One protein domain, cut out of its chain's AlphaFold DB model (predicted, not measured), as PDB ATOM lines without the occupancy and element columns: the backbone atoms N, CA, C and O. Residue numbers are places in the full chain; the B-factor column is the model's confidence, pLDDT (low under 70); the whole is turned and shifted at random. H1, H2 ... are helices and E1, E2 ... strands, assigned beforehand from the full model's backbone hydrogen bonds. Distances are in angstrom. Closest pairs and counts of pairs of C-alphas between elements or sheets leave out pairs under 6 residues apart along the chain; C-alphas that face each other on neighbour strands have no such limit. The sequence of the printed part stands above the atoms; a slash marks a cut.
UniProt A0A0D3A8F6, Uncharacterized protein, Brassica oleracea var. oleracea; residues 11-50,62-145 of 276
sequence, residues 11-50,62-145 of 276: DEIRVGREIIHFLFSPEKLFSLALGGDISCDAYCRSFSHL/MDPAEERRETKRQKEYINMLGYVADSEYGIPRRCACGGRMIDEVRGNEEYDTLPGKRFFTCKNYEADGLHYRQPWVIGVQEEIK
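What this domain is: This is residues 11 to 50 and 62 to 145 of the 276 residues of an uncharacterized protein of Brassica oleracea var. oleracea (UniProt A0A0D3A8F6). A small three-stranded sheet, E1 E2 E3, has H5 standing at one end of E3 and the first part of H1 beside E3; from the far end of H1 two arms lead away. One arm is the long helix H4, which meets H1 at a wide corner and sticks out with residues 64 to 75; the other holds H2 and H3, where residues 31 to 37 and 39 to 50 stand free. The printed part has 124 residues, in the order H1 H2 H3 H4 E1 E2 E3 H5, and is mostly helix, with a sheet antiparallel throughout in the order E1 - E2 - E3. It is loose, with a radius of gyration of the C-alphas of 18.3 A and spans of 57 by 42 by 25 A.

How they stand to each other: H1, residues 11 to 24, and H2, residues 26 to 34, touch only at the corner by their link, about perpendicular at 78 degrees; their closest C-alphas, of Phe 22 and Lys 28, are 6.0 A apart. H3, residues 41 to 50, touches no helix. H4, residues 64 to 86, touches H1 with residues 81 to 85 alone, at a steep tilt of 40 degrees, opposite ways; the closest C-alphas, of His 21 and Val 84, are 6.5 A apart. E1, residues 101 to 105, and E2, residues 118 to 122, form an antiparallel hairpin, with N 102 and O 121 at 2.8 A. E2 and E3, residues 133 to 135, form another hairpin, with N 120 and O 134 at 2.8 A; the three strands are a meander, each the antiparallel neighbour of the one before. H1 only grazes the sheet with residues 12 to 17. H5, residues 136 to 145, stands up from the sheet at 66 degrees, only just over E3 with 3 C-alphas; the C-alphas of Phe 119 and Trp 136 are the closest of E2 and H5, at 4.8 A. Every O i to N i+4 pair is within hydrogen-bond range in H1, H2, H4 and H5; in H3 2 of 6 are, and 2 of 7 O i to N i+3 pairs.

Where its parts are: H1 begins at C-alpha 11, (256.988, 183.919, 133.487), and is 19.8 A long. H2 measures 12.3 A and H3 16.0 A. H4, 32.6 A long, begins at C-alpha 64, (261.796, 220.712, 163.159). E1 spans 12.8 A, E2 13.0 A and E3 7.0 A. H5, 14.3 A, ends at C-alpha 145, (275.195, 191.404, 128.450).

The domain as a whole: The C-alphas of Met 62 and Tyr 111 are the farthest apart, 57.1 A. Residues 51 to 61 are not printed, with 19.6 A between C-alphas 50 and 62. The links H4 to E1 and E1 to E2 are long. The mean pLDDT of the printed part is 72.3; residues 11 to 16, 25 to 50, 62 and 107 to 116 are under 70.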
ATOM      1  N   ASP A  11     258.091 182.993 133.704       52.41
ATOM      2  CA  ASP A  11     256.988 183.919 133.487       52.41
ATOM      3  C   ASP A  11     256.596 184.634 134.784       52.41
ATOM      4  O   ASP A  11     256.518 185.855 134.785       52.41
ATOM      5  N   GLU A  12     256.472 183.929 135.912       51.56
ATOM      6  CA  GLU A  12     256.071 184.533 137.196       51.56
ATOM      7  C   GLU A  12     257.083 185.578 137.700       51.56
ATOM      8  O   GLU A  12     256.726 186.637 138.215       51.56
ATOM      9  N   ILE A  13     258.372 185.326 137.477       57.25
ATOM     10  CA  ILE A  13     259.458 186.194 137.938       57.25
ATOM     11  C   ILE A  13     259.596 187.434 137.058       57.25
ATOM     12  O   ILE A  13     259.795 188.544 137.562       57.25
ATOM     13  N   ARG A  14     259.518 187.250 135.735       59.03
ATOM     14  CA  ARG A  14     259.544 188.370 134.795       59.03
ATOM     15  C   ARG A  14     258.332 189.267 135.020       59.03
ATOM     16  O   ARG A  14     258.496 190.481 135.061       59.03
ATOM     17  N   VAL A  15     257.172 188.668 135.291       56.09
ATOM     18  CA  VAL A  15     255.956 189.374 135.704       56.09
ATOM     19  C   VAL A  15     256.185 190.152 137.004       56.09
ATOM     20  O   VAL A  15     255.889 191.339 137.033       56.09
ATOM     21  N   GLY A  16     256.796 189.568 138.041       67.38
ATOM     22  CA  GLY A  16     257.106 190.289 139.286       67.38
ATOM     23  C   GLY A  16     258.012 191.513 139.082       67.38
ATOM     24  O   GLY A  16     257.727 192.600 139.585       67.38
ATOM     25  N   ARG A  17     259.077 191.384 138.280       73.50
ATOM     26  CA  ARG A  17     259.957 192.517 137.944       73.50
ATOM     27  C   ARG A  17     259.242 193.570 137.105       73.50
ATOM     28  O   ARG A  17     259.383 194.755 137.395       73.50
ATOM     29  N   GLU A  18     258.466 193.161 136.106       72.00
ATOM     30  CA  GLU A  18     257.678 194.071 135.272       72.00
ATOM     31  C   GLU A  18     256.608 194.813 136.081       72.00
ATOM     32  O   GLU A  18     256.423 196.003 135.844       72.00
ATOM     33  N   ILE A  19     255.972 194.167 137.064       74.19
ATOM     34  CA  ILE A  19     255.000 194.787 137.978       74.19
ATOM     35  C   ILE A  19     255.673 195.836 138.861       74.19
ATOM     36  O   ILE A  19     255.182 196.957 138.935       74.19
ATOM     37  N   ILE A  20     256.809 195.523 139.494       76.62
ATOM     38  CA  ILE A  20     257.535 196.498 140.326       76.62
ATOM     39  C   ILE A  20     257.966 197.694 139.466       76.62
ATOM     40  O   ILE A  20     257.725 198.844 139.820       76.62
ATOM     41  N   HIS A  21     258.528 197.441 138.284       75.12
ATOM     42  CA  HIS A  21     258.866 198.511 137.345       75.12
ATOM     43  C   HIS A  21     257.640 199.290 136.870       75.12
ATOM     44  O   HIS A  21     257.716 200.495 136.709       75.12
ATOM     45  N   PHE A  22     256.493 198.654 136.663       76.25
ATOM     46  CA  PHE A  22     255.265 199.342 136.269       76.25
ATOM     47  C   PHE A  22     254.702 200.232 137.384       76.25
ATOM     48  O   PHE A  22     254.289 201.357 137.122       76.25
ATOM     49  N   LEU A  23     254.700 199.740 138.624       71.44
ATOM     50  CA  LEU A  23     254.165 200.456 139.783       71.44
ATOM     51  C   LEU A  23     255.063 201.615 140.223       71.44
ATOM     52  O   LEU A  23     254.559 202.606 140.748       71.44
ATOM     53  N   PHE A  24     256.378 201.485 140.029       71.69
ATOM     54  CA  PHE A  24     257.361 202.405 140.600       71.69
ATOM     55  C   PHE A  24     258.244 203.123 139.568       71.69
ATOM     56  O   PHE A  24     258.997 204.007 139.968       71.69
ATOM     57  N   SER A  25     258.164 202.808 138.265       62.97
ATOM     58  CA  SER A  25     258.849 203.587 137.220       62.97
ATOM     59  C   SER A  25     257.981 204.764 136.762       62.97
ATOM     60  O   SER A  25     256.897 204.553 136.203       62.97
ATOM     61  N   PRO A  26     258.461 206.011 136.924       55.34
ATOM     62  CA  PRO A  26     257.771 207.191 136.417       55.34
ATOM     63  C   PRO A  26     257.589 207.153 134.896       55.34
ATOM     64  O   PRO A  26     256.586 207.650 134.397       55.34
ATOM     65  N   GLU A  27     258.519 206.535 134.161       46.88
ATOM     66  CA  GLU A  27     258.508 206.513 132.695       46.88
ATOM     67  C   GLU A  27     257.305 205.741 132.137       46.88
ATOM     68  O   GLU A  27     256.627 206.233 131.240       46.88
ATOM     69  N   LYS A  28     256.955 204.578 132.712       48.41
ATOM     70  CA  LYS A  28     255.813 203.766 132.242       48.41
ATOM     71  C   LYS A  28     254.456 204.355 132.627       48.41
ATOM     72  O   LYS A  28     253.533 204.325 131.811       48.41
ATOM     73  N   LEU A  29     254.336 204.917 133.834       44.28
ATOM     74  CA  LEU A  29     253.135 205.652 134.253       44.28
ATOM     75  C   LEU A  29     252.917 206.904 133.387       44.28
ATOM     76  O   LEU A  29     251.780 207.249 133.075       44.28
ATOM     77  N   PHE A  30     254.002 207.536 132.935       38.66
ATOM     78  CA  PHE A  30     253.970 208.695 132.047       38.66
ATOM     79  C   PHE A  30     253.647 208.325 130.585       38.66
ATOM     80  O   PHE A  30     252.814 208.984 129.962       38.66
ATOM     81  N   SER A  31     254.204 207.232 130.045       41.06
ATOM     82  CA  SER A  31     253.902 206.757 128.681       41.06
ATOM     83  C   SER A  31     252.437 206.348 128.491       41.06
ATOM     84  O   SER A  31     251.852 206.632 127.445       41.06
ATOM     85  N   LEU A  32     251.820 205.714 129.494       40.69
ATOM     86  CA  LEU A  32     250.395 205.353 129.464       40.69
ATOM     87  C   LEU A  32     249.466 206.561 129.611       40.69
ATOM     88  O   LEU A  32     248.353 206.535 129.089       40.69
ATOM     89  N   ALA A  33     249.914 207.612 130.300       43.12
ATOM     90  CA  ALA A  33     249.115 208.810 130.519       43.12
ATOM     91  C   ALA A  33     249.067 209.742 129.297       43.12
ATOM     92  O   ALA A  33     248.087 210.471 129.159       43.12
ATOM     93  N   LEU A  34     250.088 209.749 128.422       43.69
ATOM     94  CA  LEU A  34     250.209 210.796 127.393       43.69
ATOM     95  C   LEU A  34     250.521 210.348 125.960       43.69
ATOM     96  O   LEU A  34     250.486 211.208 125.086       43.69
ATOM     97  N   GLY A  35     250.760 209.063 125.672       39.09
ATOM     98  CA  GLY A  35     250.818 208.567 124.287       39.09
ATOM     99  C   GLY A  35     251.668 209.424 123.333       39.09
ATOM    100  O   GLY A  35     251.167 209.879 122.308       39.09
ATOM    101  N   GLY A  36     252.935 209.679 123.673       43.16
ATOM    102  CA  GLY A  36     253.870 210.406 122.812       43.16
ATOM    103  C   GLY A  36     255.208 210.710 123.487       43.16
ATOM    104  O   GLY A  36     255.268 210.865 124.707       43.16
ATOM    105  N   ASP A  37     256.273 210.795 122.684       40.59
ATOM    106  CA  ASP A  37     257.623 211.161 123.126       40.59
ATOM    107  C   ASP A  37     257.652 212.632 123.559       40.59
ATOM    108  O   ASP A  37     257.478 213.544 122.747       40.59
ATOM    109  N   ILE A  38     257.870 212.879 124.850       39.78
ATOM    110  CA  ILE A  38     257.942 214.229 125.410       39.78
ATOM    111  C   ILE A  38     259.345 214.452 125.984       39.78
ATOM    112  O   ILE A  38     259.791 213.750 126.887       39.78
ATOM    113  N   SER A  39     260.033 215.456 125.435       44.91
ATOM    114  CA  SER A  39     261.356 215.933 125.861       44.91
ATOM    115  C   SER A  39     261.394 216.315 127.349       44.91
ATOM    116  O   SER A  39     260.424 216.854 127.886       44.91
ATOM    117  N   CYS A  40     262.555 216.103 127.983       38.78
ATOM    118  CA  CYS A  40     262.871 216.400 129.388       38.78
ATOM    119  C   CYS A  40     262.439 217.820 129.841       38.78
ATOM    120  O   CYS A  40     262.054 218.021 130.992       38.78
ATOM    121  N   ASP A  41     262.369 218.786 128.919       41.22
ATOM    122  CA  ASP A  41     261.906 220.161 129.175       41.22
ATOM    123  C   ASP A  41     260.416 220.291 129.552       41.22
ATOM    124  O   ASP A  41     260.015 221.270 130.191       41.22
ATOM    125  N   ALA A  42     259.566 219.333 129.175       42.34
ATOM    126  CA  ALA A  42     258.147 219.345 129.541       42.34
ATOM    127  C   ALA A  42     257.881 218.741 130.935       42.34
ATOM    128  O   ALA A  42     256.850 219.051 131.543       42.34
ATOM    129  N   TYR A  43     258.833 217.978 131.485       41.38
ATOM    130  CA  TYR A  43     258.805 217.496 132.872       41.38
ATOM    131  C   TYR A  43     258.911 218.668 133.864       41.38
ATOM    132  O   TYR A  43     258.163 218.749 134.835       41.38
ATOM    133  N   CYS A  44     259.754 219.664 133.560       41.41
ATOM    134  CA  CYS A  44     259.908 220.865 134.388       41.41
ATOM    135  C   CYS A  44     258.658 221.762 134.415       41.41
ATOM    136  O   CYS A  44     258.391 222.406 135.425       41.41
ATOM    137  N   ARG A  45     257.869 221.813 133.331       42.62
ATOM    138  CA  ARG A  45     256.651 222.650 133.273       42.62
ATOM    139  C   ARG A  45     255.429 221.998 133.911       42.62
ATOM    140  O   ARG A  45     254.614 222.698 134.501       42.62
ATOM    141  N   SER A  46     255.312 220.676 133.819       41.81
ATOM    142  CA  SER A  46     254.212 219.926 134.438       41.81
ATOM    143  C   SER A  46     254.340 219.845 135.966       41.81
ATOM    144  O   SER A  46     253.327 219.757 136.653       41.81
ATOM    145  N   PHE A  47     255.555 219.978 136.512       38.81
ATOM    146  CA  PHE A  47     255.782 219.967 137.958       38.81
ATOM    147  C   PHE A  47     255.536 221.320 138.655       38.81
ATOM    148  O   PHE A  47     255.276 221.331 139.854       38.81
ATOM    149  N   SER A  48     255.550 222.455 137.937       44.50
ATOM    150  CA  SER A  48     255.277 223.768 138.557       44.50
ATOM    151  C   SER A  48     253.857 223.882 139.111       44.50
ATOM    152  O   SER A  48     253.675 224.445 140.182       44.50
ATOM    153  N   HIS A  49     252.857 223.306 138.438       39.78
ATOM    154  CA  HIS A  49     251.465 223.387 138.897       39.78
ATOM    155  C   HIS A  49     251.183 222.538 140.148       39.78
ATOM    156  O   HIS A  49     250.317 222.887 140.938       39.78
ATOM    157  N   LEU A  50     251.950 221.466 140.380       40.81
ATOM    158  CA  LEU A  50     251.833 220.624 141.581       40.81
ATOM    159  C   LEU A  50     252.436 221.267 142.839       40.81
ATOM    160  O   LEU A  50     252.164 220.811 143.948       40.81
ATOM    161  N   MET A  62     256.275 224.082 160.152       62.06
ATOM    162  CA  MET A  62     256.493 222.683 160.532       62.06
ATOM    163  C   MET A  62     257.447 222.587 161.726       62.06
ATOM    164  O   MET A  62     258.495 223.228 161.760       62.06
ATOM    165  N   ASP A  63     257.097 221.746 162.699       81.94
ATOM    166  CA  ASP A  63     258.005 221.354 163.779       81.94
ATOM    167  C   ASP A  63     259.317 220.793 163.181       81.94
ATOM    168  O   ASP A  63     259.254 219.889 162.338       81.94
ATOM    169  N   PRO A  64     260.511 221.251 163.613       84.69
ATOM    170  CA  PRO A  64     261.796 220.712 163.159       84.69
ATOM    171  C   PRO A  64     261.940 219.185 163.285       84.69
ATOM    172  O   PRO A  64     262.775 218.571 162.613       84.69
ATOM    173  N   ALA A  65     261.184 218.521 164.168       85.50
ATOM    174  CA  ALA A  65     261.142 217.058 164.205       85.50
ATOM    175  C   ALA A  65     260.288 216.445 163.078       85.50
ATOM    176  O   ALA A  65     260.616 215.360 162.595       85.50
ATOM    177  N   GLU A  66     259.219 217.109 162.639       85.00
ATOM    178  CA  GLU A  66     258.440 216.707 161.459       85.00
ATOM    179  C   GLU A  66     259.228 216.953 160.169       85.00
ATOM    180  O   GLU A  66     259.293 216.060 159.334       85.00
ATOM    181  N   GLU A  67     259.927 218.085 160.036       80.94
ATOM    182  CA  GLU A  67     260.763 218.362 158.855       80.94
ATOM    183  C   GLU A  67     261.860 217.298 158.668       80.94
ATOM    184  O   GLU A  67     262.107 216.815 157.558       80.94
ATOM    185  N   ARG A  68     262.484 216.854 159.768       84.12
ATOM    186  CA  ARG A  68     263.455 215.748 159.741       84.12
ATOM    187  C   ARG A  68     262.820 214.421 159.329       84.12
ATOM    188  O   ARG A  68     263.453 213.650 158.608       84.12
ATOM    189  N   ARG A  69     261.592 214.141 159.780       83.88
ATOM    190  CA  ARG A  69     260.846 212.935 159.386       83.88
ATOM    191  C   ARG A  69     260.471 212.980 157.909       83.88
ATOM    192  O   ARG A  69     260.689 211.989 157.221       83.88
ATOM    193  N   GLU A  70     260.013 214.121 157.414       81.44
ATOM    194  CA  GLU A  70     259.676 214.312 156.005       81.44
ATOM    195  C   GLU A  70     260.903 214.178 155.102       81.44
ATOM    196  O   GLU A  70     260.899 213.395 154.160       81.44
ATOM    197  N   THR A  71     262.011 214.829 155.459       82.31
ATOM    198  CA  THR A  71     263.280 214.692 154.724       82.31
ATOM    199  C   THR A  71     263.742 213.234 154.673       82.31
ATOM    200  O   THR A  71     264.246 212.762 153.652       82.31
ATOM    201  N   LYS A  72     263.553 212.486 155.769       87.69
ATOM    202  CA  LYS A  72     263.850 211.052 155.816       87.69
ATOM    203  C   LYS A  72     262.931 210.257 154.882       87.69
ATOM    204  O   LYS A  72     263.457 209.461 154.107       87.69
ATOM    205  N   ARG A  73     261.616 210.508 154.898       83.75
ATOM    206  CA  ARG A  73     260.645 209.876 153.981       83.75
ATOM    207  C   ARG A  73     261.002 210.141 152.521       83.75
ATOM    208  O   ARG A  73     261.079 209.210 151.726       83.75
ATOM    209  N   GLN A  74     261.299 211.391 152.178       82.19
ATOM    210  CA  GLN A  74     261.667 211.774 150.817       82.19
ATOM    211  C   GLN A  74     262.966 211.094 150.369       82.19
ATOM    212  O   GLN A  74     263.056 210.588 149.252       82.19
ATOM    213  N   LYS A  75     263.966 211.017 151.253       84.62
ATOM    214  CA  LYS A  75     265.209 210.289 150.978       84.62
ATOM    215  C   LYS A  75     264.964 208.794 150.772       84.62
ATOM    216  O   LYS A  75     265.559 208.200 149.879       84.62
ATOM    217  N   GLU A  76     264.117 208.179 151.591       84.56
ATOM    218  CA  GLU A  76     263.739 206.768 151.452       84.56
ATOM    219  C   GLU A  76     263.020 206.505 150.123       84.56
ATOM    220  O   GLU A  76     263.360 205.539 149.443       84.56
ATOM    221  N   TYR A  77     262.127 207.403 149.704       83.56
ATOM    222  CA  TYR A  77     261.461 207.340 148.403       83.56
ATOM    223  C   TYR A  77     262.446 207.457 147.230       83.56
ATOM    224  O   TYR A  77     262.434 206.615 146.336       83.56
ATOM    225  N   ILE A  78     263.355 208.440 147.259       85.62
ATOM    226  CA  ILE A  78     264.386 208.606 146.218       85.62
ATOM    227  C   ILE A  78     265.280 207.366 146.137       85.62
ATOM    228  O   ILE A  78     265.569 206.879 145.046       85.62
ATOM    229  N   ASN A  79     265.696 206.825 147.284       87.38
ATOM    230  CA  ASN A  79     266.488 205.600 147.316       87.38
ATOM    231  C   ASN A  79     265.719 204.420 146.713       87.38
ATOM    232  O   ASN A  79     266.301 203.650 145.958       87.38
ATOM    233  N   MET A  80     264.429 204.278 147.037       88.06
ATOM    234  CA  MET A  80     263.571 203.233 146.477       88.06
ATOM    235  C   MET A  80     263.495 203.337 144.953       88.06
ATOM    236  O   MET A  80     263.742 202.336 144.282       88.06
ATOM    237  N   LEU A  81     263.252 204.535 144.408       85.69
ATOM    238  CA  LEU A  81     263.253 204.764 142.959       85.69
ATOM    239  C   LEU A  81     264.599 204.392 142.328       85.69
ATOM    240  O   LEU A  81     264.629 203.732 141.293       85.69
ATOM    241  N   GLY A  82     265.705 204.755 142.984       86.31
ATOM    242  CA  GLY A  82     267.047 204.349 142.568       86.31
ATOM    243  C   GLY A  82     267.211 202.829 142.526       86.31
ATOM    244  O   GLY A  82     267.719 202.297 141.549       86.31
ATOM    245  N   TYR A  83     266.713 202.105 143.532       89.19
ATOM    246  CA  TYR A  83     266.771 200.639 143.542       89.19
ATOM    247  C   TYR A  83     265.915 200.001 142.448       89.19
ATOM    248  O   TYR A  83     266.313 198.980 141.889       89.19
ATOM    249  N   VAL A  84     264.751 200.579 142.140       86.31
ATOM    250  CA  VAL A  84     263.915 200.121 141.026       86.31
ATOM    251  C   VAL A  84     264.663 200.334 139.713       86.31
ATOM    252  O   VAL A  84     264.828 199.370 138.973       86.31
ATOM    253  N   ALA A  85     265.221 201.520 139.466       83.06
ATOM    254  CA  ALA A  85     266.024 201.786 138.271       83.06
ATOM    255  C   ALA A  85     267.245 200.849 138.155       83.06
ATOM    256  O   ALA A  85     267.441 200.207 137.126       83.06
ATOM    257  N   ASP A  86     268.008 200.660 139.237       83.00
ATOM    258  CA  ASP A  86     269.163 199.745 139.288       83.00
ATOM    259  C   ASP A  86     268.786 198.287 138.991       83.00
ATOM    260  O   ASP A  86     269.626 197.472 138.613       83.00
ATOM    261  N   SER A  87     267.523 197.933 139.212       82.88
ATOM    262  CA  SER A  87     267.000 196.596 138.974       82.88
ATOM    263  C   SER A  87     266.392 196.435 137.585       82.88
ATOM    264  O   SER A  87     265.762 195.413 137.338       82.88
ATOM    265  N   GLU A  88     266.500 197.403 136.676       79.06
ATOM    266  CA  GLU A  88     265.939 197.290 135.322       79.06
ATOM    267  C   GLU A  88     266.673 196.239 134.483       79.06
ATOM    268  O   GLU A  88     266.042 195.459 133.769       79.06
ATOM    269  N   TYR A  89     267.990 196.127 134.674       78.69
ATOM    270  CA  TYR A  89     268.851 195.187 133.956       78.69
ATOM    271  C   TYR A  89     269.807 194.467 134.908       78.69
ATOM    272  O   TYR A  89     270.160 194.988 135.963       78.69
ATOM    273  N   GLY A  90     270.233 193.261 134.531       83.62
ATOM    274  CA  GLY A  90     271.249 192.518 135.276       83.62
ATOM    275  C   GLY A  90     270.764 192.012 136.632       83.62
ATOM    276  O   GLY A  90     269.568 191.760 136.818       83.62
ATOM    277  N   ILE A  91     271.706 191.836 137.565       87.00
ATOM    278  CA  ILE A  91     271.441 191.347 138.924       87.00
ATOM    279  C   ILE A  91     271.239 192.549 139.857       87.00
ATOM    280  O   ILE A  91     272.212 193.240 140.181       87.00
ATOM    281  N   PRO A  92     270.015 192.786 140.368       86.31
ATOM    282  CA  PRO A  92     269.776 193.892 141.284       86.31
ATOM    283  C   PRO A  92     270.652 193.767 142.535       86.31
ATOM    284  O   PRO A  92     270.795 192.689 143.113       86.31
ATOM    285  N   ARG A  93     271.222 194.878 143.011       87.50
ATOM    286  CA  ARG A  93     271.962 194.887 144.292       87.50
ATOM    287  C   ARG A  93     271.022 194.944 145.491       87.50
ATOM    288  O   ARG A  93     271.322 194.417 146.569       87.50
ATOM    289  N   ARG A  94     269.894 195.628 145.312       91.44
ATOM    290  CA  ARG A  94     268.856 195.852 146.317       91.44
ATOM    291  C   ARG A  94     267.485 195.684 145.688       91.44
ATOM    292  O   ARG A  94     267.306 195.907 144.499       91.44
ATOM    293  N   CYS A  95     266.529 195.300 146.518       90.75
ATOM    294  CA  CYS A  95     265.118 195.326 146.169       90.75
ATOM    295  C   CYS A  95     264.530 196.720 146.425       90.75
ATOM    296  O   CYS A  95     265.086 197.478 147.220       90.75
ATOM    297  N   ALA A  96     263.388 197.035 145.809       86.94
ATOM    298  CA  ALA A  96     262.652 198.286 146.017       86.94
ATOM    299  C   ALA A  96     262.404 198.584 147.509       86.94
ATOM    300  O   ALA A  96     262.565 199.709 147.967       86.94
ATOM    301  N   CYS A  97     262.148 197.553 148.319       88.88
ATOM    302  CA  CYS A  97     262.020 197.688 149.776       88.88
ATOM    303  C   CYS A  97     263.318 198.075 150.524       88.88
ATOM    304  O   CYS A  97     263.326 198.172 151.749       88.88
ATOM    305  N   GLY A  98     264.453 198.203 149.831       90.00
ATOM    306  CA  GLY A  98     265.783 198.428 150.407       90.00
ATOM    307  C   GLY A  98     266.485 197.165 150.927       90.00
ATOM    308  O   GLY A  98     267.667 197.222 151.294       90.00
ATOM    309  N   GLY A  99     265.794 196.021 150.925       92.38
ATOM    310  CA  GLY A  99     266.340 194.709 151.267       92.38
ATOM    311  C   GLY A  99     267.517 194.318 150.370       92.38
ATOM    312  O   GLY A  99     267.564 194.661 149.188       92.38
ATOM    313  N   ARG A 100     268.497 193.607 150.939       91.81
ATOM    314  CA  ARG A 100     269.630 193.076 150.166       91.81
ATOM    315  C   ARG A 100     269.188 191.881 149.330       91.81
ATOM    316  O   ARG A 100     268.395 191.072 149.812       91.81
ATOM    317  N   MET A 101     269.763 191.754 148.142       92.06
ATOM    318  CA  MET A 101     269.661 190.534 147.345       92.06
ATOM    319  C   MET A 101     270.634 189.475 147.883       92.06
ATOM    320  O   MET A 101     271.765 189.798 148.254       92.06
ATOM    321  N   ILE A 102     270.176 188.229 147.979       90.81
ATOM    322  CA  ILE A 102     270.929 187.066 148.465       90.81
ATOM    323  C   ILE A 102     270.969 185.973 147.389       90.81
ATOM    324  O   ILE A 102     270.014 185.833 146.630       90.81
ATOM    325  N   ASP A 103     272.062 185.205 147.330       87.94
ATOM    326  CA  ASP A 103     272.159 183.976 146.523       87.94
ATOM    327  C   ASP A 103     271.512 182.828 147.313       87.94
ATOM    328  O   ASP A 103     272.085 182.289 148.263       87.94
ATOM    329  N   GLU A 104     270.261 182.530 146.976       85.00
ATOM    330  CA  GLU A 104     269.469 181.438 147.524       85.00
ATOM    331  C   GLU A 104     269.775 180.158 146.739       85.00
ATOM    332  O   GLU A 104     269.472 180.045 145.550       85.00
ATOM    333  N   VAL A 105     270.318 179.152 147.423       82.19
ATOM    334  CA  VAL A 105     270.438 177.788 146.897       82.19
ATOM    335  C   VAL A 105     269.349 176.938 147.540       82.19
ATOM    336  O   VAL A 105     269.355 176.756 148.759       82.19
ATOM    337  N   ARG A 106     268.413 176.398 146.750       70.00
ATOM    338  CA  ARG A 106     267.389 175.495 147.297       70.00
ATOM    339  C   ARG A 106     268.003 174.141 147.657       70.00
ATOM    340  O   ARG A 106     268.542 173.450 146.792       70.00
ATOM    341  N   GLY A 107     267.913 173.792 148.942       62.78
ATOM    342  CA  GLY A 107     268.515 172.586 149.516       62.78
ATOM    343  C   GLY A 107     267.662 171.317 149.440       62.78
ATOM    344  O   GLY A 107     268.224 170.228 149.489       62.78
ATOM    345  N   ASN A 108     266.337 171.429 149.305       58.12
ATOM    346  CA  ASN A 108     265.427 170.300 149.522       58.12
ATOM    347  C   ASN A 108     264.673 169.942 148.232       58.12
ATOM    348  O   ASN A 108     264.324 170.833 147.455       58.12
ATOM    349  N   GLU A 109     264.385 168.650 148.048       53.16
ATOM    350  CA  GLU A 109     263.441 168.131 147.051       53.16
ATOM    351  C   GLU A 109     262.017 168.584 147.415       53.16
ATOM    352  O   GLU A 109     261.273 167.907 148.119       53.16
ATOM    353  N   GLU A 110     261.646 169.785 146.985       55.47
ATOM    354  CA  GLU A 110     260.244 170.182 146.886       55.47
ATOM    355  C   GLU A 110     259.671 169.441 145.671       55.47
ATOM    356  O   GLU A 110     260.308 169.443 144.621       55.47
ATOM    357  N   TYR A 111     258.523 168.771 145.824       54.59
ATOM    358  CA  TYR A 111     257.971 167.721 144.940       54.59
ATOM    359  C   TYR A 111     258.004 168.019 143.418       54.59
ATOM    360  O   TYR A 111     258.060 167.082 142.626       54.59
ATOM    361  N   ASP A 112     258.089 169.292 143.009       59.00
ATOM    362  CA  ASP A 112     258.149 169.740 141.607       59.00
ATOM    363  C   ASP A 112     259.448 170.475 141.196       59.00
ATOM    364  O   ASP A 112     259.608 170.903 140.048       59.00
ATOM    365  N   THR A 113     260.419 170.640 142.099       55.88
ATOM    366  CA  THR A 113     261.634 171.424 141.841       55.88
ATOM    367  C   THR A 113     262.890 170.601 142.087       55.88
ATOM    368  O   THR A 113     263.182 170.215 143.213       55.88
ATOM    369  N   LEU A 114     263.689 170.388 141.035       55.44
ATOM    370  CA  LEU A 114     264.965 169.694 141.199       55.44
ATOM    371  C   LEU A 114     265.869 170.373 142.247       55.44
ATOM    372  O   LEU A 114     266.009 171.604 142.209       55.44
ATOM    373  N   PRO A 115     266.520 169.590 143.125       61.66
ATOM    374  CA  PRO A 115     267.469 170.107 144.101       61.66
ATOM    375  C   PRO A 115     268.618 170.853 143.406       61.66
ATOM    376  O   PRO A 115     269.072 170.469 142.327       61.66
ATOM    377  N   GLY A 116     269.080 171.951 144.014       68.50
ATOM    378  CA  GLY A 116     270.219 172.732 143.517       68.50
ATOM    379  C   GLY A 116     269.892 173.907 142.585       68.50
ATOM    380  O   GLY A 116     270.819 174.577 142.123       68.50
ATOM    381  N   LYS A 117     268.613 174.223 142.324       78.06
ATOM    382  CA  LYS A 117     268.259 175.481 141.637       78.06
ATOM    383  C   LYS A 117     268.670 176.693 142.486       78.06
ATOM    384  O   LYS A 117     268.426 176.726 143.694       78.06
ATOM    385  N   ARG A 118     269.263 177.694 141.828       85.31
ATOM    386  CA  ARG A 118     269.759 178.933 142.443       85.31
ATOM    387  C   ARG A 118     268.936 180.147 142.037       85.31
ATOM    388  O   ARG A 118     268.538 180.258 140.873       85.31
ATOM    389  N   PHE A 119     268.739 181.060 142.979       87.25
ATOM    390  CA  PHE A 119     267.979 182.292 142.798       87.25
ATOM    391  C   PHE A 119     268.705 183.475 143.440       87.25
ATOM    392  O   PHE A 119     269.326 183.339 144.485       87.25
ATOM    393  N   PHE A 120     268.584 184.653 142.839       89.44
ATOM    394  CA  PHE A 120     268.829 185.918 143.515       89.44
ATOM    395  C   PHE A 120     267.520 186.389 144.139       89.44
ATOM    396  O   PHE A 120     266.599 186.783 143.423       89.44
ATOM    397  N   THR A 121     267.435 186.360 145.462       88.88
ATOM    398  CA  THR A 121     266.187 186.615 146.192       88.88
ATOM    399  C   THR A 121     266.342 187.801 147.130       88.88
ATOM    400  O   THR A 121     267.406 188.024 147.703       88.88
ATOM    401  N   CYS A 122     265.295 188.603 147.293       92.06
ATOM    402  CA  CYS A 122     265.256 189.628 148.324       92.06
ATOM    403  C   CYS A 122     265.295 188.966 149.707       92.06
ATOM    404  O   CYS A 122     264.548 188.030 149.972       92.06
ATOM    405  N   LYS A 123     266.101 189.490 150.636       92.31
ATOM    406  CA  LYS A 123     266.120 188.999 152.025       92.31
ATOM    407  C   LYS A 123     264.734 189.024 152.699       92.31
ATOM    408  O   LYS A 123     264.490 188.225 153.595       92.31
ATOM    409  N   ASN A 124     263.861 189.934 152.274       91.25
ATOM    410  CA  ASN A 124     262.511 190.108 152.806       91.25
ATOM    411  C   ASN A 124     261.447 189.510 151.864       91.25
ATOM    412  O   ASN A 124     260.367 190.060 151.752       91.25
ATOM    413  N   TYR A 125     261.772 188.480 151.080       87.81
ATOM    414  CA  TYR A 125     260.836 187.936 150.096       87.81
ATOM    415  C   TYR A 125     259.642 187.232 150.758       87.81
ATOM    416  O   TYR A 125     259.836 186.296 151.531       87.81
ATOM    417  N   GLU A 126     258.425 187.649 150.395       84.62
ATOM    418  CA  GLU A 126     257.163 187.137 150.959       84.62
ATOM    419  C   GLU A 126     256.192 186.575 149.896       84.62
ATOM    420  O   GLU A 126     255.034 186.316 150.199       84.62
ATOM    421  N   ALA A 127     256.646 186.352 148.651       80.19
ATOM    422  CA  ALA A 127     255.805 185.907 147.521       80.19
ATOM    423  C   ALA A 127     254.570 186.803 147.251       80.19
ATOM    424  O   ALA A 127     253.567 186.372 146.692       80.19
ATOM    425  N   ASP A 128     254.677 188.076 147.616       78.88
ATOM    426  CA  ASP A 128     253.667 189.127 147.468       78.88
ATOM    427  C   ASP A 128     253.670 189.802 146.083       78.88
ATOM    428  O   ASP A 128     252.832 190.653 145.792       78.88
ATOM    429  N   GLY A 129     254.636 189.450 145.231       77.75
ATOM    430  CA  GLY A 129     254.861 190.078 143.927       77.75
ATOM    431  C   GLY A 129     255.567 191.439 143.987       77.75
ATOM    432  O   GLY A 129     255.840 192.015 142.936       77.75
ATOM    433  N   LEU A 130     255.905 191.946 145.179       80.31
ATOM    434  CA  LEU A 130     256.615 193.219 145.380       80.31
ATOM    435  C   LEU A 130     258.101 193.020 145.706       80.31
ATOM    436  O   LEU A 130     258.899 193.960 145.626       80.31
ATOM    437  N   HIS A 131     258.498 191.792 146.041       86.06
ATOM    438  CA  HIS A 131     259.884 191.425 146.291       86.06
ATOM    439  C   HIS A 131     260.514 190.623 145.150       86.06
ATOM    440  O   HIS A 131     259.942 189.668 144.629       86.06
ATOM    441  N   TYR A 132     261.758 190.971 144.806       86.62
ATOM    442  CA  TYR A 132     262.502 190.255 143.773       86.62
ATOM    443  C   TYR A 132     262.839 188.827 144.185       86.62
ATOM    444  O   TYR A 132     263.338 188.578 145.285       86.62
ATOM    445  N   ARG A 133     262.669 187.920 143.229       86.31
ATOM    446  CA  ARG A 133     263.218 186.571 143.244       86.31
ATOM    447  C   ARG A 133     263.490 186.145 141.814       86.31
ATOM    448  O   ARG A 133     262.550 185.914 141.074       86.31
ATOM    449  N   GLN A 134     264.754 186.081 141.412       84.94
ATOM    450  CA  GLN A 134     265.167 185.885 140.022       84.94
ATOM    451  C   GLN A 134     266.010 184.618 139.858       84.94
ATOM    452  O   GLN A 134     266.910 184.414 140.667       84.94
ATOM    453  N   PRO A 135     265.798 183.756 138.841       87.19
ATOM    454  CA  PRO A 135     266.659 182.605 138.626       87.19
ATOM    455  C   PRO A 135     268.073 183.074 138.313       87.19
ATOM    456  O   PRO A 135     268.272 183.992 137.511       87.19
ATOM    457  N   TRP A 136     269.058 182.397 138.895       87.62
ATOM    458  CA  TRP A 136     270.466 182.756 138.752       87.62
ATOM    459  C   TRP A 136     270.903 182.880 137.284       87.62
ATOM    460  O   TRP A 136     271.559 183.851 136.921       87.62
ATOM    461  N   VAL A 137     270.469 181.953 136.418       85.62
ATOM    462  CA  VAL A 137     270.828 181.937 134.986       85.62
ATOM    463  C   VAL A 137     270.361 183.203 134.265       85.62
ATOM    464  O   VAL A 137     271.116 183.758 133.471       85.62
ATOM    465  N   ILE A 138     269.149 183.685 134.554       83.44
ATOM    466  CA  ILE A 138     268.614 184.904 133.931       83.44
ATOM    467  C   ILE A 138     269.404 186.119 134.412       83.44
ATOM    468  O   ILE A 138     269.878 186.895 133.586       83.44
ATOM    469  N   GLY A 139     269.601 186.243 135.730       84.31
ATOM    470  CA  GLY A 139     270.360 187.354 136.310       84.31
ATOM    471  C   GLY A 139     271.778 187.434 135.760       84.31
ATOM    472  O   GLY A 139     272.188 188.474 135.256       84.31
ATOM    473  N   VAL A 140     272.512 186.321 135.771       88.31
ATOM    474  CA  VAL A 140     273.891 186.280 135.263       88.31
ATOM    475  C   VAL A 140     273.958 186.564 133.767       88.31
ATOM    476  O   VAL A 140     274.846 187.288 133.326       88.31
ATOM    477  N   GLN A 141     273.028 186.034 132.971       88.06
ATOM    478  CA  GLN A 141     273.024 186.286 131.534       88.06
ATOM    479  C   GLN A 141     272.777 187.767 131.213       88.06
ATOM    480  O   GLN A 141     273.434 188.321 130.331       88.06
ATOM    481  N   GLU A 142     271.832 188.408 131.898       87.62
ATOM    482  CA  GLU A 142     271.578 189.842 131.744       87.62
ATOM    483  C   GLU A 142     272.768 190.681 132.215       87.62
ATOM    484  O   GLU A 142     273.159 191.618 131.520       87.62
ATOM    485  N   GLU A 143     273.384 190.312 133.342       89.19
ATOM    486  CA  GLU A 143     274.557 191.005 133.882       89.19
ATOM    487  C   GLU A 143     275.724 190.953 132.897       89.19
ATOM    488  O   GLU A 143     276.324 191.977 132.590       89.19
ATOM    489  N   ILE A 144     276.009 189.779 132.324       91.88
ATOM    490  CA  ILE A 144     277.067 189.622 131.320       91.88
ATOM    491  C   ILE A 144     276.797 190.513 130.103       91.88
ATOM    492  O   ILE A 144     277.701 191.212 129.654       91.88
ATOM    493  N   LYS A 145     275.560 190.538 129.586       90.19
ATOM    494  CA  LYS A 145     275.195 191.404 128.450       90.19
ATOM    495  C   LYS A 145     275.393 192.884 128.776       90.19
ATOM    496  O   LYS A 145     275.930 193.625 127.957       90.19
TER     497      LYS A 145